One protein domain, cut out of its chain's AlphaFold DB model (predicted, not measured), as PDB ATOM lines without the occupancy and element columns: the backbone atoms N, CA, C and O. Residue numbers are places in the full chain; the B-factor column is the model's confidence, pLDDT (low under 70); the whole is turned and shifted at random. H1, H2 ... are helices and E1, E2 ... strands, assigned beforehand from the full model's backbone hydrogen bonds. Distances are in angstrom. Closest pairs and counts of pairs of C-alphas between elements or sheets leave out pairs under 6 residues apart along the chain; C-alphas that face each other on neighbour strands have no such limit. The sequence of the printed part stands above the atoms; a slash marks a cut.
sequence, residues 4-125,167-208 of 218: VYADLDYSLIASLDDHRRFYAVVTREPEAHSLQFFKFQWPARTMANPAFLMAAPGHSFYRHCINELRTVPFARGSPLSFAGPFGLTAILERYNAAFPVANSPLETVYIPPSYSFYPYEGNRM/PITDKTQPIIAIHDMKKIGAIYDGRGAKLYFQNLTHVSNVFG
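What this domain is: This is residues 4 to 125 and 167 to 208 of the 218 residues of an uncharacterized protein of Macrostomum lignano (UniProt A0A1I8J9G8). A small antiparallel sheet of three strands, E1, E4 and E3, has the helix H4 slantwise over one face, with H2 crossing H4 steeply and H3 at a corner by the start of H4. A separate pair of short strands, E2 and E5, lies past the E1 side of this sheet, and from E5 a long link leads to H5 at the far end of the longest axis, opposite the loop at Asn 103; H1 lies off the sheet. The printed part has 164 residues with five named helices and five named strands, in the order E1 E2 E3 H1 E4 H2 H3 H4 E5 H5; under half of the residues are in these elements, and the class is mixed, helices and strands. It is compact, with a radius of gyration of the C-alphas of 17.0 A, and spans 50 by 38 by 34 A.

Where its parts are: E1, residues 4 to 6, begins at C-alpha 4 (4.559, 14.471, 0.904). E2 is residues 10 to 12, E3 residues 24 to 28 with 13.2 A, and H1 residues 31 to 37 with 10.0 A. E4, residues 48 to 55, is 15.0 A long and bends by 98 degrees at residue 51. H2, residues 60 to 71, is 16.9 A long; H3 is residues 79 to 82; H4, residues 85 to 98, is 20.0 A long and begins at (-4.452, 17.181, -13.854). E5 is residues 177 to 179, and H5, residues 194 to 207, is 20.2 A long and ends at (-9.165, -0.548, 7.178).

How they stand to each other: E4 is the inner strand of the first sheet. E1 and E4 are antiparallel at 155 degrees, with N 5 and O 53 2.8 A apart, within hydrogen-bond range. E4 and E3 are antiparallel at 162 degrees, with N 25 and O 54 at 2.8 A. Residues 24 to 25 of E3 also pair, parallel, with residues 109 to 110. H4 is on this sheet at a height over the sheet of 9.1 A, only just over E4 and E3, with 3 C-alphas falling on each; it runs slantwise, at 46 degrees to E3 on the local plane. Its closest C-alphas to E4 are those of Thr 89 and Ala 48, 4.8 A. H2 touches H4, with C-alphas of Cys 65 and Ile 91 closest at 6.4 A, at a steep tilt of 63 degrees, opposite ways, and only grazes the sheet with residues 60 to 62. H3 and H4 touch only at the corner, with C-alphas of Ser 81 and Gly 87 4.3 A apart. H1 is not on the sheet. E2 and E5 are antiparallel at 153 degrees, with N 11 and O 178 at 2.9 A. H5 touches no helix. In H1, H2, H4 and H5 every O i to N i+4 pair is within hydrogen-bond range; H3 is too short for such a pair.

The domain as a whole: The C-alphas farthest apart are those of Asn 103 and Lys 194, 50.3 A. Residues 126 to 166 are not printed, and C-alphas 125 and 167 are 13.0 A apart across the cut. The links E2 to E3 and E5 to H5 are long. Residues 200 to 208, of which 200 to 207 belong to H5, stand free. Mean pLDDT of the printed part is 82.6; residues 121 to 122 and 182 to 208 are under 70.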
ATOM      1  N   VAL A   4       4.447  15.042   2.249       92.75
ATOM      2  CA  VAL A   4       4.559  14.471   0.904       92.75
ATOM      3  C   VAL A   4       3.350  13.579   0.657       92.75
ATOM      4  O   VAL A   4       3.027  12.728   1.484       92.75
ATOM      5  N   TYR A   5       2.695  13.785  -0.476       92.94
ATOM      6  CA  TYR A   5       1.707  12.886  -1.049       92.94
ATOM      7  C   TYR A   5       2.315  12.240  -2.294       92.94
ATOM      8  O   TYR A   5       2.968  12.918  -3.087       92.94
ATOM      9  N   ALA A   6       2.088  10.942  -2.461       91.69
ATOM     10  CA  ALA A   6       2.431  10.203  -3.663       91.69
ATOM     11  C   ALA A   6       1.386   9.109  -3.890       91.69
ATOM     12  O   ALA A   6       0.918   8.500  -2.918       91.69
ATOM     13  N   ASP A   7       1.042   8.852  -5.148       88.50
ATOM     14  CA  ASP A   7       0.194   7.721  -5.506       88.50
ATOM     15  C   ASP A   7       0.862   6.398  -5.088       88.50
ATOM     16  O   ASP A   7       2.088   6.269  -5.003       88.50
ATOM     17  N   LEU A   8       0.041   5.391  -4.783       85.19
ATOM     18  CA  LEU A   8       0.508   4.117  -4.219       85.19
ATOM     19  C   LEU A   8       1.351   3.286  -5.193       85.19
ATOM     20  O   LEU A   8       2.017   2.334  -4.778       85.19
ATOM     21  N   ASP A   9       1.312   3.624  -6.476       81.62
ATOM     22  CA  ASP A   9       2.111   3.009  -7.521       81.62
ATOM     23  C   ASP A   9       3.503   3.635  -7.668       81.62
ATOM     24  O   ASP A   9       4.315   3.116  -8.427       81.62
ATOM     25  N   TYR A  10       3.841   4.675  -6.904       86.81
ATOM     26  CA  TYR A  10       5.193   5.218  -6.906       86.81
ATOM     27  C   TYR A  10       6.189   4.365  -6.118       86.81
ATOM     28  O   TYR A  10       5.917   3.839  -5.032       86.81
ATOM     29  N   SER A  11       7.412   4.305  -6.635       87.75
ATOM     30  CA  SER A  11       8.608   3.878  -5.912       87.75
ATOM     31  C   SER A  11       9.602   5.031  -5.859       87.75
ATOM     32  O   SER A  11       9.993   5.578  -6.889       87.75
ATOM     33  N   LEU A  12      10.018   5.402  -4.648       91.00
ATOM     34  CA  LEU A  12      11.089   6.369  -4.449       91.00
ATOM     35  C   LEU A  12      12.433   5.678  -4.710       91.00
ATOM     36  O   LEU A  12      12.693   4.619  -4.141       91.00
ATOM     37  N   ILE A  13      13.271   6.271  -5.556       90.62
ATOM     38  CA  ILE A  13      14.579   5.711  -5.922       90.62
ATOM     39  C   ILE A  13      15.763   6.566  -5.452       90.62
ATOM     40  O   ILE A  13      16.894   6.087  -5.439       90.62
ATOM     41  N   ALA A  14      15.511   7.812  -5.044       91.56
ATOM     42  CA  ALA A  14      16.505   8.717  -4.475       91.56
ATOM     43  C   ALA A  14      15.896   9.569  -3.350       91.56
ATOM     44  O   ALA A  14      14.678   9.630  -3.192       91.56
ATOM     45  N   SER A  15      16.737  10.232  -2.548       91.69
ATOM     46  CA  SER A  15      16.250  11.095  -1.463       91.69
ATOM     47  C   SER A  15      15.455  12.297  -1.994       91.69
ATOM     48  O   SER A  15      15.765  12.862  -3.042       91.69
ATOM     49  N   LEU A  16      14.458  12.731  -1.219       91.44
ATOM     50  CA  LEU A  16      13.702  13.963  -1.461       91.44
ATOM     51  C   LEU A  16      14.371  15.205  -0.857       91.44
ATOM     52  O   LEU A  16      13.832  16.300  -1.009       91.44
ATOM     53  N   ASP A  17      15.505  15.073  -0.161       89.19
ATOM     54  CA  ASP A  17      16.084  16.169   0.629       89.19
ATOM     55  C   ASP A  17      16.374  17.432  -0.194       89.19
ATOM     56  O   ASP A  17      16.020  18.531   0.235       89.19
ATOM     57  N   ASP A  18      16.869  17.286  -1.425       86.12
ATOM     58  CA  ASP A  18      17.110  18.418  -2.331       86.12
ATOM     59  C   ASP A  18      15.827  19.161  -2.732       86.12
ATOM     60  O   ASP A  18      15.867  20.338  -3.096       86.12
ATOM     61  N   HIS A  19      14.674  18.498  -2.642       87.12
ATOM     62  CA  HIS A  19      13.367  19.077  -2.939       87.12
ATOM     63  C   HIS A  19      12.710  19.691  -1.697       87.12
ATOM     64  O   HIS A  19      11.802  20.510  -1.828       87.12
ATOM     65  N   ARG A  20      13.192  19.375  -0.486       83.88
ATOM     66  CA  ARG A  20      12.689  19.954   0.776       83.88
ATOM     67  C   ARG A  20      13.077  21.417   0.969       83.88
ATOM     68  O   ARG A  20      12.503  22.079   1.827       83.88
ATOM     69  N   ARG A  21      14.018  21.934   0.173       87.69
ATOM     70  CA  ARG A  21      14.344  23.371   0.130       87.69
ATOM     71  C   ARG A  21      13.208  24.225  -0.443       87.69
ATOM     72  O   ARG A  21      13.225  25.439  -0.275       87.69
ATOM     73  N   PHE A  22      12.252  23.607  -1.137       90.94
ATOM     74  CA  PHE A  22      11.086  24.282  -1.689       90.94
ATOM     75  C   PHE A  22       9.894  24.145  -0.741       90.94
ATOM     76  O   PHE A  22       9.606  23.060  -0.234       90.94
ATOM     77  N   TYR A  23       9.179  25.248  -0.518       92.19
ATOM     78  CA  TYR A  23       8.041  25.276   0.403       92.19
ATOM     79  C   TYR A  23       6.798  24.580  -0.151       92.19
ATOM     80  O   TYR A  23       5.978  24.094   0.628       92.19
ATOM     81  N   ALA A  24       6.674  24.474  -1.471       94.75
ATOM     82  CA  ALA A  24       5.700  23.626  -2.140       94.75
ATOM     83  C   ALA A  24       6.286  23.069  -3.436       94.75
ATOM     84  O   ALA A  24       7.025  23.759  -4.135       94.75
ATOM     85  N   VAL A  25       5.934  21.825  -3.749       94.81
ATOM     86  CA  VAL A  25       6.295  21.145  -4.993       94.81
ATOM     87  C   VAL A  25       5.031  20.560  -5.604       94.81
ATOM     88  O   VAL A  25       4.309  19.812  -4.941       94.81
ATOM     89  N   VAL A  26       4.787  20.887  -6.868       95.75
ATOM     90  CA  VAL A  26       3.763  20.255  -7.705       95.75
ATOM     91  C   VAL A  26       4.479  19.675  -8.907       95.75
ATOM     92  O   VAL A  26       5.079  20.422  -9.679       95.75
ATOM     93  N   THR A  27       4.461  18.353  -9.056       95.00
ATOM     94  CA  THR A  27       5.079  17.712 -10.220       95.00
ATOM     95  C   THR A  27       4.270  17.993 -11.482       95.00
ATOM     96  O   THR A  27       3.173  18.560 -11.452       95.00
ATOM     97  N   ARG A  28       4.843  17.650 -12.633       94.44
ATOM     98  CA  ARG A  28       4.219  17.868 -13.935       94.44
ATOM     99  C   ARG A  28       4.280  16.613 -14.786       94.44
ATOM    100  O   ARG A  28       5.211  15.819 -14.672       94.44
ATOM    101  N   GLU A  29       3.292  16.484 -15.652       92.62
ATOM    102  CA  GLU A  29       3.272  15.503 -16.726       92.62
ATOM    103  C   GLU A  29       4.397  15.801 -17.746       92.62
ATOM    104  O   GLU A  29       4.829  16.957 -17.866       92.62
ATOM    105  N   PRO A  30       4.861  14.802 -18.518       91.38
ATOM    106  CA  PRO A  30       5.769  15.008 -19.642       91.38
ATOM    107  C   PRO A  30       5.175  15.946 -20.688       91.38
ATOM    108  O   PRO A  30       3.959  15.996 -20.895       91.38
ATOM    109  N   GLU A  31       6.034  16.627 -21.446       92.62
ATOM    110  CA  GLU A  31       5.599  17.549 -22.498       92.62
ATOM    111  C   GLU A  31       4.741  16.845 -23.560       92.62
ATOM    112  O   GLU A  31       3.835  17.457 -24.126       92.62
ATOM    113  N   ALA A  32       4.958  15.544 -23.781       90.12
ATOM    114  CA  ALA A  32       4.132  14.717 -24.654       90.12
ATOM    115  C   ALA A  32       2.640  14.726 -24.256       90.12
ATOM    116  O   ALA A  32       1.776  14.753 -25.136       90.12
ATOM    117  N   HIS A  33       2.310  14.740 -22.957       89.50
ATOM    118  CA  HIS A  33       0.927  14.866 -22.473       89.50
ATOM    119  C   HIS A  33       0.380  16.270 -22.714       89.50
ATOM    120  O   HIS A  33      -0.723  16.426 -23.245       89.50
ATOM    121  N   SER A  34       1.174  17.298 -22.428       91.75
ATOM    122  CA  SER A  34       0.801  18.684 -22.708       91.75
ATOM    123  C   SER A  34       0.480  18.928 -24.184       91.75
ATOM    124  O   SER A  34      -0.520  19.576 -24.494       91.75
ATOM    125  N   LEU A  35       1.282  18.388 -25.106       90.94
ATOM    126  CA  LEU A  35       1.060  18.510 -26.552       90.94
ATOM    127  C   LEU A  35      -0.220  17.799 -27.024       90.94
ATOM    128  O   LEU A  35      -0.814  18.208 -28.021       90.94
ATOM    129  N   GLN A  36      -0.654  16.757 -26.309       87.50
ATOM    130  CA  GLN A  36      -1.872  15.999 -26.606       87.50
ATOM    131  C   GLN A  36      -3.141  16.679 -26.103       87.50
ATOM    132  O   GLN A  36      -4.149  16.700 -26.811       87.50
ATOM    133  N   PHE A  37      -3.107  17.193 -24.876       87.94
ATOM    134  CA  PHE A  37      -4.302  17.699 -24.206       87.94
ATOM    135  C   PHE A  37      -4.479  19.214 -24.319       87.94
ATOM    136  O   PHE A  37      -5.584  19.721 -24.115       87.94
ATOM    137  N   PHE A  38      -3.422  19.948 -24.667       89.50
ATOM    138  CA  PHE A  38      -3.476  21.385 -24.912       89.50
ATOM    139  C   PHE A  38      -3.192  21.711 -26.382       89.50
ATOM    140  O   PHE A  38      -3.486  20.938 -27.294       89.50
ATOM    141  N   LYS A  39      -2.692  22.922 -26.647       90.06
ATOM    142  CA  LYS A  39      -2.282  23.318 -27.991       90.06
ATOM    143  C   LYS A  39      -0.983  22.604 -28.355       90.06
ATOM    144  O   LYS A  39      -0.039  22.597 -27.569       90.06
ATOM    145  N   PHE A  40      -0.931  22.084 -29.577       91.25
ATOM    146  CA  PHE A  40       0.277  21.517 -30.168       91.25
ATOM    147  C   PHE A  40       1.238  22.649 -30.561       91.25
ATOM    148  O   PHE A  40       1.207  23.136 -31.690       91.25
ATOM    149  N   GLN A  41       2.001  23.147 -29.592       93.44
ATOM    150  CA  GLN A  41       2.897  24.291 -29.747       93.44
ATOM    151  C   GLN A  41       4.097  24.164 -28.808       93.44
ATOM    152  O   GLN A  41       4.032  23.452 -27.804       93.44
ATOM    153  N   TRP A  42       5.159  24.910 -29.106       94.62
ATOM    154  CA  TRP A  42       6.324  25.028 -28.236       94.62
ATOM    155  C   TRP A  42       6.544  26.487 -27.797       94.62
ATOM    156  O   TRP A  42       6.382  27.376 -28.635       94.62
ATOM    157  N   PRO A  43       6.923  26.758 -26.530       94.62
ATOM    158  CA  PRO A  43       7.045  25.807 -25.420       94.62
ATOM    159  C   PRO A  43       5.702  25.157 -25.060       94.62
ATOM    160  O   PRO A  43       4.643  25.782 -25.166       94.62
ATOM    161  N   ALA A  44       5.750  23.882 -24.662       93.62
ATOM    162  CA  ALA A  44       4.559  23.163 -24.230       93.62
ATOM    163  C   ALA A  44       4.008  23.790 -22.939       93.62
ATOM    164  O   ALA A  44       4.761  24.147 -22.031       93.62
ATOM    165  N   ARG A  45       2.681  23.925 -22.842       94.69
ATOM    166  CA  ARG A  45       2.029  24.387 -21.609       94.69
ATOM    167  C   ARG A  45       2.237  23.343 -20.514       94.69
ATOM    168  O   ARG A  45       1.861  22.193 -20.713       94.69
ATOM    169  N   THR A  46       2.783  23.727 -19.365       94.75
ATOM    170  CA  THR A  46       2.944  22.816 -18.222       94.75
ATOM    171  C   THR A  46       1.601  22.214 -17.818       94.75
ATOM    172  O   THR A  46       0.640  22.943 -17.582       94.75
ATOM    173  N   MET A  47       1.544  20.889 -17.727       95.19
ATOM    174  CA  MET A  47       0.400  20.158 -17.192       95.19
ATOM    175  C   MET A  47       0.785  19.629 -15.814       95.19
ATOM    176  O   MET A  47       1.728  18.854 -15.694       95.19
ATOM    177  N   ALA A  48       0.103  20.092 -14.772       96.06
ATOM    178  CA  ALA A  48       0.355  19.647 -13.409       96.06
ATOM    179  C   ALA A  48      -0.037  18.176 -13.241       96.06
ATOM    180  O   ALA A  48      -1.074  17.748 -13.751       96.06
ATOM    181  N   ASN A  49       0.765  17.439 -12.482       93.69
ATOM    182  CA  ASN A  49       0.497  16.061 -12.120       93.69
ATOM    183  C   ASN A  49       0.114  15.999 -10.624       93.69
ATOM    184  O   ASN A  49       0.912  16.389  -9.769       93.69
ATOM    185  N   PRO A  50      -1.108  15.547 -10.280       92.50
ATOM    186  CA  PRO A  50      -1.551  15.428  -8.894       92.50
ATOM    187  C   PRO A  50      -0.969  14.208  -8.162       92.50
ATOM    188  O   PRO A  50      -1.169  14.093  -6.958       92.50
ATOM    189  N   ALA A  51      -0.271  13.307  -8.855       90.75
ATOM    190  CA  ALA A  51       0.170  12.012  -8.339       90.75
ATOM    191  C   ALA A  51       1.412  12.090  -7.433       90.75
ATOM    192  O   ALA A  51       1.737  11.124  -6.749       90.75
ATOM    193  N   PHE A  52       2.108  13.231  -7.396       93.12
ATOM    194  CA  PHE A  52       3.204  13.465  -6.457       93.12
ATOM    195  C   PHE A  52       3.262  14.943  -6.062       93.12
ATOM    196  O   PHE A  52       3.442  15.827  -6.897       93.12
ATOM    197  N   LEU A  53       3.112  15.222  -4.773       93.81
ATOM    198  CA  LEU A  53       2.868  16.559  -4.246       93.81
ATOM    199  C   LEU A  53       3.628  16.752  -2.934       93.81
ATOM    200  O   LEU A  53       3.664  15.859  -2.091       93.81
ATOM    201  N   MET A  54       4.213  17.929  -2.717       94.44
ATOM    202  CA  MET A  54       4.882  18.256  -1.452       94.44
ATOM    203  C   MET A  54       4.503  19.657  -0.987       94.44
ATOM    204  O   MET A  54       4.324  20.557  -1.804       94.44
ATOM    205  N   ALA A  55       4.411  19.871   0.325       94.81
ATOM    206  CA  ALA A  55       4.511  21.215   0.888       94.81
ATOM    207  C   ALA A  55       4.952  21.227   2.346       94.81
ATOM    208  O   ALA A  55       4.655  20.325   3.131       94.81
ATOM    209  N   ALA A  56       5.574  22.334   2.730       93.00
ATOM    210  CA  ALA A  56       5.749  22.712   4.113       93.00
ATOM    211  C   ALA A  56       4.380  22.844   4.813       93.00
ATOM    212  O   ALA A  56       3.391  23.290   4.212       93.00
ATOM    213  N   PRO A  57       4.286  22.480   6.102       91.69
ATOM    214  CA  PRO A  57       3.092  22.745   6.888       91.69
ATOM    215  C   PRO A  57       2.711  24.231   6.840       91.69
ATOM    216  O   PRO A  57       3.521  25.095   7.149       91.69
ATOM    217  N   GLY A  58       1.462  24.520   6.472       89.50
ATOM    218  CA  GLY A  58       0.925  25.886   6.470       89.50
ATOM    219  C   GLY A  58       1.092  26.665   5.162       89.50
ATOM    220  O   GLY A  58       0.519  27.746   5.074       89.50
ATOM    221  N   HIS A  59       1.778  26.120   4.150       93.50
ATOM    222  CA  HIS A  59       1.890  26.765   2.837       93.50
ATOM    223  C   HIS A  59       0.508  27.059   2.227       93.50
ATOM    224  O   HIS A  59      -0.400  26.218   2.295       93.50
ATOM    225  N   SER A  60       0.332  28.241   1.628       94.00
ATOM    226  CA  SER A  60      -1.002  28.719   1.257       94.00
ATOM    227  C   SER A  60      -1.580  28.026   0.016       94.00
ATOM    228  O   SER A  60      -2.803  27.894  -0.080       94.00
ATOM    229  N   PHE A  61      -0.733  27.474  -0.862       94.25
ATOM    230  CA  PHE A  61      -1.149  26.787  -2.095       94.25
ATOM    231  C   PHE A  61      -2.285  25.771  -1.909       94.25
ATOM    232  O   PHE A  61      -3.335  25.910  -2.524       94.25
ATOM    233  N   TYR A  62      -2.155  24.779  -1.020       90.38
ATOM    234  CA  TYR A  62      -3.216  23.771  -0.871       90.38
ATOM    235  C   TYR A  62      -4.496  24.332  -0.244       90.38
ATOM    236  O   TYR A  62      -5.589  23.843  -0.530       90.38
ATOM    237  N   ARG A  63      -4.396  25.393   0.568       91.56
ATOM    238  CA  ARG A  63      -5.580  26.123   1.039       91.56
ATOM    239  C   ARG A  63      -6.256  26.853  -0.120       91.56
ATOM    240  O   ARG A  63      -7.480  26.831  -0.203       91.56
ATOM    241  N   HIS A  64      -5.473  27.456  -1.013       93.12
ATOM    242  CA  HIS A  64      -5.982  28.044  -2.246       93.12
ATOM    243  C   HIS A  64      -6.678  26.985  -3.114       93.12
ATOM    244  O   HIS A  64      -7.828  27.196  -3.478       93.12
ATOM    245  N   CYS A  65      -6.073  25.807  -3.324       92.56
ATOM    246  CA  CYS A  65      -6.712  24.701  -4.047       92.56
ATOM    247  C   CYS A  65      -8.075  24.325  -3.457       92.56
ATOM    248  O   CYS A  65      -9.055  24.226  -4.187       92.56
ATOM    249  N   ILE A  66      -8.167  24.154  -2.133       90.81
ATOM    250  CA  ILE A  66      -9.437  23.826  -1.468       90.81
ATOM    251  C   ILE A  66     -10.470  24.942  -1.669       90.81
ATOM    252  O   ILE A  66     -11.639  24.654  -1.909       90.81
ATOM    253  N   ASN A  67     -10.065  26.210  -1.582       92.81
ATOM    254  CA  ASN A  67     -10.976  27.332  -1.798       92.81
ATOM    255  C   ASN A  67     -11.491  27.383  -3.244       92.81
ATOM    256  O   ASN A  67     -12.687  27.572  -3.439       92.81
ATOM    257  N   GLU A  68     -10.632  27.143  -4.232       91.75
ATOM    258  CA  GLU A  68     -11.017  27.070  -5.648       91.75
ATOM    259  C   GLU A  68     -11.960  25.888  -5.926       91.75
ATOM    260  O   GLU A  68     -12.968  26.029  -6.613       91.75
ATOM    261  N   LEU A  69     -11.701  24.718  -5.335       90.12
ATOM    262  CA  LEU A  69     -12.583  23.553  -5.479       90.12
ATOM    263  C   LEU A  69     -13.966  23.769  -4.847       90.12
ATOM    264  O   LEU A  69     -14.926  23.118  -5.241       90.12
ATOM    265  N   ARG A  70     -14.092  24.681  -3.875       89.19
ATOM    266  CA  ARG A  70     -15.382  25.041  -3.266       89.19
ATOM    267  C   ARG A  70     -16.211  25.990  -4.127       89.19
ATOM    268  O   ARG A  70     -17.420  26.062  -3.921       89.19
ATOM    269  N   THR A  71     -15.585  26.744  -5.029       86.12
ATOM    270  CA  THR A  71     -16.276  27.718  -5.891       86.12
ATOM    271  C   THR A  71     -16.673  27.129  -7.240       86.12
ATOM    272  O   THR A  71     -17.571  27.657  -7.894       86.12
ATOM    273  N   VAL A  72     -16.054  26.018  -7.646       80.19
ATOM    274  CA  VAL A  72     -16.378  25.303  -8.882       80.19
ATOM    275  C   VAL A  72     -17.321  24.134  -8.568       80.19
ATOM    276  O   VAL A  72     -16.963  23.263  -7.779       80.19
ATOM    277  N   PRO A  73     -18.522  24.057  -9.167       78.38
ATOM    278  CA  PRO A  73     -19.380  22.893  -8.988       78.38
ATOM    279  C   PRO A  73     -18.755  21.667  -9.663       78.38
ATOM    280  O   PRO A  73     -18.309  21.730 -10.810       78.38
ATOM    281  N   PHE A  74     -18.761  20.527  -8.970       80.69
ATOM    282  CA  PHE A  74     -18.384  19.259  -9.586       80.69
ATOM    283  C   PHE A  74     -19.378  18.903 -10.699       80.69
ATOM    284  O   PHE A  74     -20.572  18.721 -10.448       80.69
ATOM    285  N   ALA A  75     -18.880  18.770 -11.927       78.12
ATOM    286  CA  ALA A  75     -19.645  18.246 -13.049       78.12
ATOM    287  C   ALA A  75     -19.420  16.732 -13.166       78.12
ATOM    288  O   ALA A  75     -18.288  16.267 -13.348       78.12
ATOM    289  N   ARG A  76     -20.508  15.953 -13.084       75.50
ATOM    290  CA  ARG A  76     -20.473  14.504 -13.328       75.50
ATOM    291  C   ARG A  76     -19.857  14.241 -14.711       75.50
ATOM    292  O   ARG A  76     -20.238  14.881 -15.684       75.50
ATOM    293  N   GLY A  77     -18.906  13.310 -14.782       71.38
ATOM    294  CA  GLY A  77     -18.180  12.982 -16.016       71.38
ATOM    295  C   GLY A  77     -16.976  13.881 -16.324       71.38
ATOM    296  O   GLY A  77     -16.380  13.751 -17.387       71.38
ATOM    297  N   SER A  78     -16.579  14.793 -15.428       77.56
ATOM    298  CA  SER A  78     -15.386  15.641 -15.621       77.56
ATOM    299  C   SER A  78     -14.421  15.666 -14.422       77.56
ATOM    300  O   SER A  78     -13.934  16.738 -14.050       77.56
ATOM    301  N   PRO A  79     -14.078  14.512 -13.808       78.62
ATOM    302  CA  PRO A  79     -13.205  14.483 -12.631       78.62
ATOM    303  C   PRO A  79     -11.806  15.058 -12.912       78.62
ATOM    304  O   PRO A  79     -11.251  15.762 -12.066       78.62
ATOM    305  N   LEU A  80     -11.270  14.846 -14.123       82.19
ATOM    306  CA  LEU A  80      -9.949  15.345 -14.530       82.19
ATOM    307  C   LEU A  80      -9.863  16.879 -14.567       82.19
ATOM    308  O   LEU A  80      -8.798  17.444 -14.324       82.19
ATOM    309  N   SER A  81     -10.982  17.545 -14.858       85.75
ATOM    310  CA  SER A  81     -11.090  19.008 -14.913       85.75
ATOM    311  C   SER A  81     -11.476  19.637 -13.581       85.75
ATOM    312  O   SER A  81     -11.252  20.831 -13.406       85.75
ATOM    313  N   PHE A  82     -12.021  18.855 -12.646       87.31
ATOM    314  CA  PHE A  82     -12.334  19.328 -11.303       87.31
ATOM    315  C   PHE A  82     -11.101  19.286 -10.394       87.31
ATOM    316  O   PHE A  82     -10.561  20.330 -10.048       87.31
ATOM    317  N   ALA A  83     -10.624  18.084 -10.054       87.38
ATOM    318  CA  ALA A  83      -9.510  17.882  -9.120       87.38
ATOM    319  C   ALA A  83      -8.351  17.061  -9.712       87.38
ATOM    320  O   ALA A  83      -7.353  16.831  -9.034       87.38
ATOM    321  N   GLY A  84      -8.470  16.611 -10.965       90.00
ATOM    322  CA  GLY A  84      -7.377  15.946 -11.669       90.00
ATOM    323  C   GLY A  84      -6.385  16.919 -12.325       90.00
ATOM    324  O   GLY A  84      -6.396  18.120 -12.035       90.00
ATOM    325  N   PRO A  85      -5.540  16.416 -13.244       92.12
ATOM    326  CA  PRO A  85      -4.452  17.181 -13.854       92.12
ATOM    327  C   PRO A  85      -4.875  18.518 -14.478       92.12
ATOM    328  O   PRO A  85      -4.193  19.528 -14.301       92.12
ATOM    329  N   PHE A  86      -6.018  18.577 -15.170       91.56
ATOM    330  CA  PHE A  86      -6.475  19.816 -15.810       91.56
ATOM    331  C   PHE A  86      -6.956  20.846 -14.785       91.56
ATOM    332  O   PHE A  86      -6.638  22.030 -14.916       91.56
ATOM    333  N   GLY A  87      -7.683  20.396 -13.757       93.00
ATOM    334  CA  GLY A  87      -8.137  21.255 -12.661       93.00
ATOM    335  C   GLY A  87      -6.961  21.827 -11.874       93.00
ATOM    336  O   GLY A  87      -6.852  23.045 -11.716       93.00
ATOM    337  N   LEU A  88      -6.021  20.963 -11.473       95.62
ATOM    338  CA  LEU A  88      -4.805  21.369 -10.769       95.62
ATOM    339  C   LEU A  88      -3.947  22.324 -11.607       95.62
ATOM    340  O   LEU A  88      -3.461  23.315 -11.072       95.62
ATOM    341  N   THR A  89      -3.810  22.080 -12.917       96.31
ATOM    342  CA  THR A  89      -3.099  22.992 -13.831       96.31
ATOM    343  C   THR A  89      -3.711  24.391 -13.794       96.31
ATOM    344  O   THR A  89      -3.000  25.374 -13.609       96.31
ATOM    345  N   ALA A  90      -5.037  24.490 -13.915       94.94
ATOM    346  CA  ALA A  90      -5.721  25.777 -13.927       94.94
ATOM    347  C   ALA A  90      -5.609  26.512 -12.578       94.94
ATOM    348  O   ALA A  90      -5.444  27.732 -12.554       94.94
ATOM    349  N   ILE A  91      -5.691  25.784 -11.460       95.88
ATOM    350  CA  ILE A  91      -5.502  26.342 -10.113       95.88
ATOM    351  C   ILE A  91      -4.062  26.838  -9.933       95.88
ATOM    352  O   ILE A  91      -3.854  27.956  -9.470       95.88
ATOM    353  N   LEU A  92      -3.068  26.041 -10.338       95.88
ATOM    354  CA  LEU A  92      -1.652  26.391 -10.238       95.88
ATOM    355  C   LEU A  92      -1.315  27.659 -11.027       95.88
ATOM    356  O   LEU A  92      -0.601  28.523 -10.526       95.88
ATOM    357  N   GLU A  93      -1.863  27.807 -12.231       95.19
ATOM    358  CA  GLU A  93      -1.687  29.016 -13.040       95.19
ATOM    359  C   GLU A  93      -2.272  30.261 -12.366       95.19
ATOM    360  O   GLU A  93      -1.603  31.293 -12.306       95.19
ATOM    361  N   ARG A  94      -3.493  30.171 -11.817       95.00
ATOM    362  CA  ARG A  94      -4.115  31.291 -11.087       95.00
ATOM    363  C   ARG A  94      -3.332  31.648  -9.830       95.00
ATOM    364  O   ARG A  94      -3.107  32.827  -9.565       95.00
ATOM    365  N   TYR A  95      -2.882  30.642  -9.090       95.06
ATOM    366  CA  TYR A  95      -2.078  30.845  -7.897       95.06
ATOM    367  C   TYR A  95      -0.738  31.517  -8.223       95.06
ATOM    368  O   TYR A  95      -0.402  32.527  -7.616       95.06
ATOM    369  N   ASN A  96      -0.009  31.032  -9.234       93.19
ATOM    370  CA  ASN A  96       1.265  31.625  -9.654       93.19
ATOM    371  C   ASN A  96       1.105  33.054 -10.197       93.19
ATOM    372  O   ASN A  96       2.021  33.864 -10.064       93.19
ATOM    373  N   ALA A  97      -0.048  33.384 -10.788       92.06
ATOM    374  CA  ALA A  97      -0.366  34.751 -11.193       92.06
ATOM    375  C   ALA A  97      -0.616  35.679  -9.988       92.06
ATOM    376  O   ALA A  97      -0.240  36.849 -10.032       92.06
ATOM    377  N   ALA A  98      -1.224  35.167  -8.911       90.56
ATOM    378  CA  ALA A  98      -1.465  35.916  -7.677       90.56
ATOM    379  C   ALA A  98      -0.210  36.045  -6.791       90.56
ATOM    380  O   ALA A  98      -0.027  37.066  -6.131       90.56
ATOM    381  N   PHE A  99       0.663  35.033  -6.806       88.81
ATOM    382  CA  PHE A  99       1.887  34.946  -6.005       88.81
ATOM    383  C   PHE A  99       3.121  34.744  -6.899       88.81
ATOM    384  O   PHE A  99       3.755  33.685  -6.862       88.81
ATOM    385  N   PRO A 100       3.485  35.734  -7.734       81.62
ATOM    386  CA  PRO A 100       4.643  35.604  -8.603       81.62
ATOM    387  C   PRO A 100       5.931  35.488  -7.779       81.62
ATOM    388  O   PRO A 100       6.121  36.200  -6.790       81.62
ATOM    389  N   VAL A 101       6.855  34.636  -8.235       79.00
ATOM    390  CA  VAL A 101       8.105  34.287  -7.527       79.00
ATOM    391  C   VAL A 101       8.896  35.513  -7.069       79.00
ATOM    392  O   VAL A 101       9.392  35.545  -5.947       79.00
ATOM    393  N   ALA A 102       8.964  36.545  -7.915       72.94
ATOM    394  CA  ALA A 102       9.687  37.784  -7.632       72.94
ATOM    395  C   ALA A 102       9.193  38.509  -6.366       72.94
ATOM    396  O   ALA A 102       9.976  39.191  -5.712       72.94
ATOM    397  N   ASN A 103       7.917  38.337  -6.009       77.75
ATOM    398  CA  ASN A 103       7.273  39.057  -4.911       77.75
ATOM    399  C   ASN A 103       6.948  38.154  -3.716       77.75
ATOM    400  O   ASN A 103       6.626  38.651  -2.638       77.75
ATOM    401  N   SER A 104       6.964  36.830  -3.888       84.50
ATOM    402  CA  SER A 104       6.533  35.886  -2.849       84.50
ATOM    403  C   SER A 104       7.340  34.581  -2.894       84.50
ATOM    404  O   SER A 104       6.790  33.513  -3.167       84.50
ATOM    405  N   PRO A 105       8.655  34.627  -2.603       81.81
ATOM    406  CA  PRO A 105       9.525  33.451  -2.687       81.81
ATOM    407  C   PRO A 105       9.091  32.314  -1.747       81.81
ATOM    408  O   PRO A 105       9.223  31.146  -2.098       81.81
ATOM    409  N   LEU A 106       8.521  32.641  -0.581       87.94
ATOM    410  CA  LEU A 106       8.002  31.651   0.375       87.94
ATOM    411  C   LEU A 106       6.672  31.019  -0.055       87.94
ATOM    412  O   LEU A 106       6.346  29.937   0.418       87.94
ATOM    413  N   GLU A 107       5.926  31.686  -0.937       90.81
ATOM    414  CA  GLU A 107       4.654  31.191  -1.482       90.81
ATOM    415  C   GLU A 107       4.842  30.501  -2.836       90.81
ATOM    416  O   GLU A 107       3.872  30.047  -3.438       90.81
ATOM    417  N   THR A 108       6.076  30.443  -3.342       90.75
ATOM    418  CA  THR A 108       6.379  29.888  -4.658       90.75
ATOM    419  C   THR A 108       6.180  28.377  -4.668       90.75
ATOM    420  O   THR A 108       6.760  27.645  -3.864       90.75
ATOM    421  N   VAL A 109       5.421  27.901  -5.655       94.31
ATOM    422  CA  VAL A 109       5.309  26.475  -5.959       94.31
ATOM    423  C   VAL A 109       6.393  26.094  -6.958       94.31
ATOM    424  O   VAL A 109       6.402  26.562  -8.097       94.31
ATOM    425  N   TYR A 110       7.312  25.230  -6.537       94.12
ATOM    426  CA  TYR A 110       8.320  24.664  -7.421       94.12
ATOM    427  C   TYR A 110       7.711  23.569  -8.300       94.12
ATOM    428  O   TYR A 110       6.996  22.689  -7.818       94.12
ATOM    429  N   ILE A 111       8.019  23.614  -9.594       94.50
ATOM    430  CA  ILE A 111       7.590  22.611 -10.568       94.50
ATOM    431  C   ILE A 111       8.858  21.942 -11.113       94.50
ATOM    432  O   ILE A 111       9.567  22.563 -11.909       94.50
ATOM    433  N   PRO A 112       9.191  20.721 -10.659       93.38
ATOM    434  CA  PRO A 112      10.404  20.038 -11.072       93.38
ATOM    435  C   PRO A 112      10.316  19.576 -12.533       93.38
ATOM    436  O   PRO A 112       9.222  19.489 -13.103       93.38
ATOM    437  N   PRO A 113      11.462  19.226 -13.139       92.44
ATOM    438  CA  PRO A 113      11.493  18.495 -14.396       92.44
ATOM    439  C   PRO A 113      10.600  17.246 -14.352       92.44
ATOM    440  O   PRO A 113      10.576  16.530 -13.350       92.44
ATOM    441  N   SER A 114       9.866  16.972 -15.434       91.81
ATOM    442  CA  SER A 114       8.899  15.859 -15.475       91.81
ATOM    443  C   SER A 114       9.600  14.507 -15.298       91.81
ATOM    444  O   SER A 114       9.130  13.654 -14.548       91.81
ATOM    445  N   TYR A 115      10.783  14.339 -15.897       90.19
ATOM    446  CA  TYR A 115      11.564  13.099 -15.830       90.19
ATOM    447  C   TYR A 115      11.995  12.706 -14.408       90.19
ATOM    448  O   TYR A 115      12.196  11.527 -14.135       90.19
ATOM    449  N   SER A 116      12.090  13.660 -13.478       91.69
ATOM    450  CA  SER A 116      12.461  13.367 -12.090       91.69
ATOM    451  C   SER A 116      11.367  12.627 -11.312       91.69
ATOM    452  O   SER A 116      11.684  11.910 -10.364       91.69
ATOM    453  N   PHE A 117      10.097  12.780 -11.703       90.00
ATOM    454  CA  PHE A 117       8.936  12.248 -10.973       90.00
ATOM    455  C   PHE A 117       7.910  11.534 -11.868       90.00
ATOM    456  O   PHE A 117       6.811  11.232 -11.412       90.00
ATOM    457  N   TYR A 118       8.223  11.293 -13.138       81.31
ATOM    458  CA  TYR A 118       7.320  10.640 -14.090       81.31
ATOM    459  C   TYR A 118       7.958   9.580 -15.010       81.31
ATOM    460  O   TYR A 118       7.381   9.272 -16.049       81.31
ATOM    461  N   PRO A 119       9.137   8.990 -14.758       76.06
ATOM    462  CA  PRO A 119       9.590   7.945 -15.661       76.06
ATOM    463  C   PRO A 119       8.700   6.708 -15.479       76.06
ATOM    464  O   PRO A 119       8.584   6.148 -14.384       76.06
ATOM    465  N   TYR A 120       8.070   6.304 -16.578       73.12
ATOM    466  CA  TYR A 120       7.448   4.996 -16.737       73.12
ATOM    467  C   TYR A 120       8.428   4.095 -17.482       73.12
ATOM    468  O   TYR A 120       9.022   4.495 -18.486       73.12
ATOM    469  N   GLU A 121       8.586   2.860 -17.019       66.88
ATOM    470  CA  GLU A 121       9.319   1.860 -17.789       66.88
ATOM    471  C   GLU A 121       8.567   1.577 -19.097       66.88
ATOM    472  O   GLU A 121       7.392   1.214 -19.083       66.88
ATOM    473  N   GLY A 122       9.234   1.781 -20.238       69.44
ATOM    474  CA  GLY A 122       8.617   1.583 -21.548       69.44
ATOM    475  C   GLY A 122       7.474   2.557 -21.840       69.44
ATOM    476  O   GLY A 122       6.476   2.143 -22.428       69.44
ATOM    477  N   ASN A 123       7.610   3.829 -21.435       79.56
ATOM    478  CA  ASN A 123       6.593   4.869 -21.601       79.56
ATOM    479  C   ASN A 123       6.246   5.132 -23.076       79.56
ATOM    480  O   ASN A 123       6.796   6.018 -23.740       79.56
ATOM    481  N   ARG A 124       5.324   4.333 -23.608       85.31
ATOM    482  CA  ARG A 124       4.908   4.405 -25.000       85.31
ATOM    483  C   ARG A 124       3.400   4.386 -25.132       85.31
ATOM    484  O   ARG A 124       2.700   3.605 -24.492       85.31
ATOM    485  N   MET A 125       2.898   5.218 -26.035       83.25
ATOM    486  CA  MET A 125       1.469   5.293 -26.328       83.25
ATOM    487  C   MET A 125       0.941   3.977 -26.923       83.25
ATOM    488  O   MET A 125      -0.193   3.589 -26.656       83.25
ATOM    489  N   PRO A 167       9.619  12.575 -21.515       87.31
ATOM    490  CA  PRO A 167       9.901  14.004 -21.549       87.31
ATOM    491  C   PRO A 167      10.813  14.404 -22.706       87.31
ATOM    492  O   PRO A 167      11.780  13.710 -23.005       87.31
ATOM    493  N   ILE A 168      10.560  15.550 -23.333       89.88
ATOM    494  CA  ILE A 168      11.335  15.982 -24.508       89.88
ATOM    495  C   ILE A 168      12.633  16.678 -24.081       89.88
ATOM    496  O   ILE A 168      13.682  16.440 -24.678       89.88
ATOM    497  N   THR A 169      12.586  17.523 -23.046       87.19
ATOM    498  CA  THR A 169      13.733  18.351 -22.623       87.19
ATOM    499  C   THR A 169      14.449  17.861 -21.369       87.19
ATOM    500  O   THR A 169      15.601  18.221 -21.149       87.19
ATOM    501  N   ASP A 170      13.803  17.023 -20.560       83.44
ATOM    502  CA  ASP A 170      14.229  16.779 -19.175       83.44
ATOM    503  C   ASP A 170      14.966  15.445 -18.966       83.44
ATOM    504  O   ASP A 170      15.263  15.074 -17.832       83.44
ATOM    505  N   LYS A 171      15.284  14.707 -20.038       80.75
ATOM    506  CA  LYS A 171      15.774  13.312 -19.962       80.75
ATOM    507  C   LYS A 171      17.091  13.118 -19.200       80.75
ATOM    508  O   LYS A 171      17.429  11.997 -18.840       80.75
ATOM    509  N   THR A 172      17.863  14.181 -18.992       84.00
ATOM    510  CA  THR A 172      19.156  14.127 -18.291       84.00
ATOM    511  C   THR A 172      19.043  14.391 -16.792       84.00
ATOM    512  O   THR A 172      20.044  14.315 -16.083       84.00
ATOM    513  N   GLN A 173      17.850  14.730 -16.302       86.81
ATOM    514  CA  GLN A 173      17.648  15.058 -14.898       86.81
ATOM    515  C   GLN A 173      17.676  13.792 -14.032       86.81
ATOM    516  O   GLN A 173      17.214  12.738 -14.476       86.81
ATOM    517  N   PRO A 174      18.192  13.869 -12.791       89.00
ATOM    518  CA  PRO A 174      18.142  12.746 -11.869       89.00
ATOM    519  C   PRO A 174      16.703  12.292 -11.644       89.00
ATOM    520  O   PRO A 174      15.803  13.107 -11.415       89.00
ATOM    521  N   ILE A 175      16.504  10.980 -11.686       90.75
ATOM    522  CA  ILE A 175      15.226  10.372 -11.353       90.75
ATOM    523  C   ILE A 175      15.124  10.261  -9.828       90.75
ATOM    524  O   ILE A 175      16.043   9.778  -9.169       90.75
ATOM    525  N   ILE A 176      13.998  10.702  -9.275       92.12
ATOM    526  CA  ILE A 176      13.734  10.731  -7.834       92.12
ATOM    527  C   ILE A 176      12.674   9.702  -7.460       92.12
ATOM    528  O   ILE A 176      12.861   8.930  -6.518       92.12
ATOM    529  N   ALA A 177      11.585   9.658  -8.221       90.81
ATOM    530  CA  ALA A 177      10.502   8.706  -8.044       90.81
ATOM    531  C   ALA A 177      10.043   8.176  -9.404       90.81
ATOM    532  O   ALA A 177      10.050   8.914 -10.387       90.81
ATOM    533  N   ILE A 178       9.653   6.904  -9.448       87.44
ATOM    534  CA  ILE A 178       9.197   6.213 -10.662       87.44
ATOM    535  C   ILE A 178       7.793   5.658 -10.456       87.44
ATOM    536  O   ILE A 178       7.463   5.259  -9.336       87.44
ATOM    537  N   HIS A 179       7.011   5.558 -11.528       81.50
ATOM    538  CA  HIS A 179       5.799   4.742 -11.512       81.50
ATOM    539  C   HIS A 179       6.195   3.267 -11.624       81.50
ATOM    540  O   HIS A 179       6.709   2.806 -12.643       81.50
ATOM    541  N   ASP A 180       6.001   2.523 -10.542       77.00
ATOM    542  CA  ASP A 180       6.389   1.127 -10.429       77.00
ATOM    543  C   ASP A 180       5.291   0.229 -10.998       77.00
ATOM    544  O   ASP A 180       4.303  -0.096 -10.335       77.00
ATOM    545  N   MET A 181       5.499  -0.233 -12.230       71.62
ATOM    546  CA  MET A 181       4.577  -1.128 -12.933       71.62
ATOM    547  C   MET A 181       4.258  -2.417 -12.157       71.62
ATOM    548  O   MET A 181       3.228  -3.036 -12.408       71.62
ATOM    549  N   LYS A 182       5.084  -2.830 -11.181       68.81
ATOM    550  CA  LYS A 182       4.791  -3.990 -10.316       68.81
ATOM    551  C   LYS A 182       3.721  -3.680  -9.267       68.81
ATOM    552  O   LYS A 182       3.067  -4.601  -8.772       68.81
ATOM    553  N   LYS A 183       3.571  -2.403  -8.906       69.00
ATOM    554  CA  LYS A 183       2.534  -1.880  -8.004       69.00
ATOM    555  C   LYS A 183       1.277  -1.468  -8.764       69.00
ATOM    556  O   LYS A 183       0.195  -1.461  -8.179       69.00
ATOM    557  N   ILE A 184       1.416  -1.171 -10.055       61.97
ATOM    558  CA  ILE A 184       0.300  -0.854 -10.938       61.97
ATOM    559  C   ILE A 184      -0.522  -2.122 -11.168       61.97
ATOM    560  O   ILE A 184      -0.112  -3.075 -11.828       61.97
ATOM    561  N   GLY A 185      -1.723  -2.131 -10.602       52.81
ATOM    562  CA  GLY A 185      -2.809  -2.973 -11.061       52.81
ATOM    563  C   GLY A 185      -3.906  -2.069 -11.585       52.81
ATOM    564  O   GLY A 185      -4.554  -1.375 -10.804       52.81
ATOM    565  N   ALA A 186      -4.117  -2.046 -12.899       46.12
ATOM    566  CA  ALA A 186      -5.285  -1.377 -13.437       46.12
ATOM    567  C   ALA A 186      -6.529  -2.152 -12.973       46.12
ATOM    568  O   ALA A 186      -6.795  -3.278 -13.379       46.12
ATOM    569  N   ILE A 187      -7.320  -1.536 -12.101       44.44
ATOM    570  CA  ILE A 187      -8.691  -1.996 -11.833       44.44
ATOM    571  C   ILE A 187      -9.530  -1.828 -13.110       44.44
ATOM    572  O   ILE A 187     -10.470  -2.577 -13.347       44.44
ATOM    573  N   TYR A 188      -9.134  -0.876 -13.964       35.84
ATOM    574  CA  TYR A 188      -9.809  -0.518 -15.208       35.84
ATOM    575  C   TYR A 188      -9.802  -1.617 -16.283       35.84
ATOM    576  O   TYR A 188     -10.693  -1.610 -17.126       35.84
ATOM    577  N   ASP A 189      -8.850  -2.557 -16.272       38.91
ATOM    578  CA  ASP A 189      -8.790  -3.662 -17.245       38.91
ATOM    579  C   ASP A 189      -8.946  -5.057 -16.612       38.91
ATOM    580  O   ASP A 189      -8.890  -6.069 -17.316       38.91
ATOM    581  N   GLY A 190      -9.149  -5.124 -15.290       43.72
ATOM    582  CA  GLY A 190      -9.288  -6.374 -14.543       43.72
ATOM    583  C   GLY A 190      -8.012  -7.222 -14.473       43.72
ATOM    584  O   GLY A 190      -8.071  -8.357 -14.000       43.72
ATOM    585  N   ARG A 191      -6.858  -6.706 -14.916       49.19
ATOM    586  CA  ARG A 191      -5.571  -7.421 -14.951       49.19
ATOM    587  C   ARG A 191      -4.590  -6.853 -13.934       49.19
ATOM    588  O   ARG A 191      -3.413  -6.654 -14.228       49.19
ATOM    589  N   GLY A 192      -5.068  -6.596 -12.719       51.84
ATOM    590  CA  GLY A 192      -4.193  -6.171 -11.634       51.84
ATOM    591  C   GLY A 192      -3.021  -7.142 -11.436       51.84
ATOM    592  O   GLY A 192      -3.184  -8.362 -11.537       51.84
ATOM    593  N   ALA A 193      -1.826  -6.624 -11.147       52.94
ATOM    594  CA  ALA A 193      -0.699  -7.474 -10.779       52.94
ATOM    595  C   ALA A 193      -1.060  -8.329  -9.546       52.94
ATOM    596  O   ALA A 193      -1.756  -7.872  -8.639       52.94
ATOM    597  N   LYS A 194      -0.549  -9.563  -9.451       54.19
ATOM    598  CA  LYS A 194      -0.771 -10.431  -8.273       54.19
ATOM    599  C   LYS A 194      -0.420  -9.720  -6.952       54.19
ATOM    600  O   LYS A 194      -1.129  -9.878  -5.962       54.19
ATOM    601  N   LEU A 195       0.631  -8.894  -6.971       53.22
ATOM    602  CA  LEU A 195       1.076  -8.048  -5.858       53.22
ATOM    603  C   LEU A 195       0.037  -6.989  -5.453       53.22
ATOM    604  O   LEU A 195      -0.168  -6.760  -4.264       53.22
ATOM    605  N   TYR A 196      -0.655  -6.387  -6.422       52.78
ATOM    606  CA  TYR A 196      -1.718  -5.411  -6.181       52.78
ATOM    607  C   TYR A 196      -2.876  -6.036  -5.382       52.78
ATOM    608  O   TYR A 196      -3.268  -5.518  -4.337       52.78
ATOM    609  N   PHE A 197      -3.357  -7.214  -5.796       54.47
ATOM    610  CA  PHE A 197      -4.426  -7.933  -5.089       54.47
ATOM    611  C   PHE A 197      -4.004  -8.452  -3.702       54.47
ATOM    612  O   PHE A 197      -4.802  -8.440  -2.760       54.47
ATOM    613  N   GLN A 198      -2.742  -8.863  -3.540       57.31
ATOM    614  CA  GLN A 198      -2.190  -9.252  -2.235       57.31
ATOM    615  C   GLN A 198      -2.132  -8.059  -1.269       57.31
ATOM    616  O   GLN A 198      -2.558  -8.180  -0.119       57.31
ATOM    617  N   ASN A 199      -1.697  -6.889  -1.744       54.91
ATOM    618  CA  ASN A 199      -1.683  -5.666  -0.944       54.91
ATOM    619  C   ASN A 199      -3.094  -5.187  -0.585       54.91
ATOM    620  O   ASN A 199      -3.316  -4.800   0.558       54.91
ATOM    621  N   LEU A 200      -4.068  -5.277  -1.499       53.88
ATOM    622  CA  LEU A 200      -5.468  -4.959  -1.187       53.88
ATOM    623  C   LEU A 200      -6.040  -5.843  -0.076       53.88
ATOM    624  O   LEU A 200      -6.809  -5.355   0.745       53.88
ATOM    625  N   THR A 201      -5.635  -7.115  -0.009       54.28
ATOM    626  CA  THR A 201      -6.017  -8.016   1.094       54.28
ATOM    627  C   THR A 201      -5.457  -7.529   2.432       54.28
ATOM    628  O   THR A 201      -6.133  -7.578   3.454       54.28
ATOM    629  N   HIS A 202      -4.229  -7.007   2.448       53.75
ATOM    630  CA  HIS A 202      -3.664  -6.409   3.656       53.75
ATOM    631  C   HIS A 202      -4.329  -5.079   4.023       53.75
ATOM    632  O   HIS A 202      -4.651  -4.866   5.188       53.75
ATOM    633  N   VAL A 203      -4.586  -4.209   3.047       48.97
ATOM    634  CA  VAL A 203      -5.265  -2.922   3.258       48.97
ATOM    635  C   VAL A 203      -6.697  -3.141   3.758       48.97
ATOM    636  O   VAL A 203      -7.112  -2.488   4.711       48.97
ATOM    637  N   SER A 204      -7.442  -4.101   3.203       50.09
ATOM    638  CA  SER A 204      -8.797  -4.426   3.670       50.09
ATOM    639  C   SER A 204      -8.811  -5.000   5.091       50.09
ATOM    640  O   SER A 204      -9.735  -4.710   5.850       50.09
ATOM    641  N   ASN A 205      -7.767  -5.732   5.490       55.66
ATOM    642  CA  ASN A 205      -7.592  -6.201   6.867       55.66
ATOM    643  C   ASN A 205      -7.274  -5.062   7.851       55.66
ATOM    644  O   ASN A 205      -7.650  -5.148   9.017       55.66
ATOM    645  N   VAL A 206      -6.603  -3.999   7.398       55.62
ATOM    646  CA  VAL A 206      -6.244  -2.836   8.233       55.62
ATOM    647  C   VAL A 206      -7.395  -1.830   8.341       55.62
ATOM    648  O   VAL A 206      -7.630  -1.285   9.415       55.62
ATOM    649  N   PHE A 207      -8.130  -1.591   7.252       46.97
ATOM    650  CA  PHE A 207      -9.165  -0.548   7.178       46.97
ATOM    651  C   PHE A 207     -10.608  -1.085   7.219       46.97
ATOM    652  O   PHE A 207     -11.559  -0.302   7.225       46.97
ATOM    653  N   GLY A 208     -10.786  -2.407   7.291       43.06
ATOM    654  CA  GLY A 208     -12.086  -3.075   7.251       43.06
ATOM    655  C   GLY A 208     -12.655  -3.180   5.831       43.06
ATOM    656  O   GLY A 208     -12.379  -2.367   4.950       43.06
TER     657      GLY A 208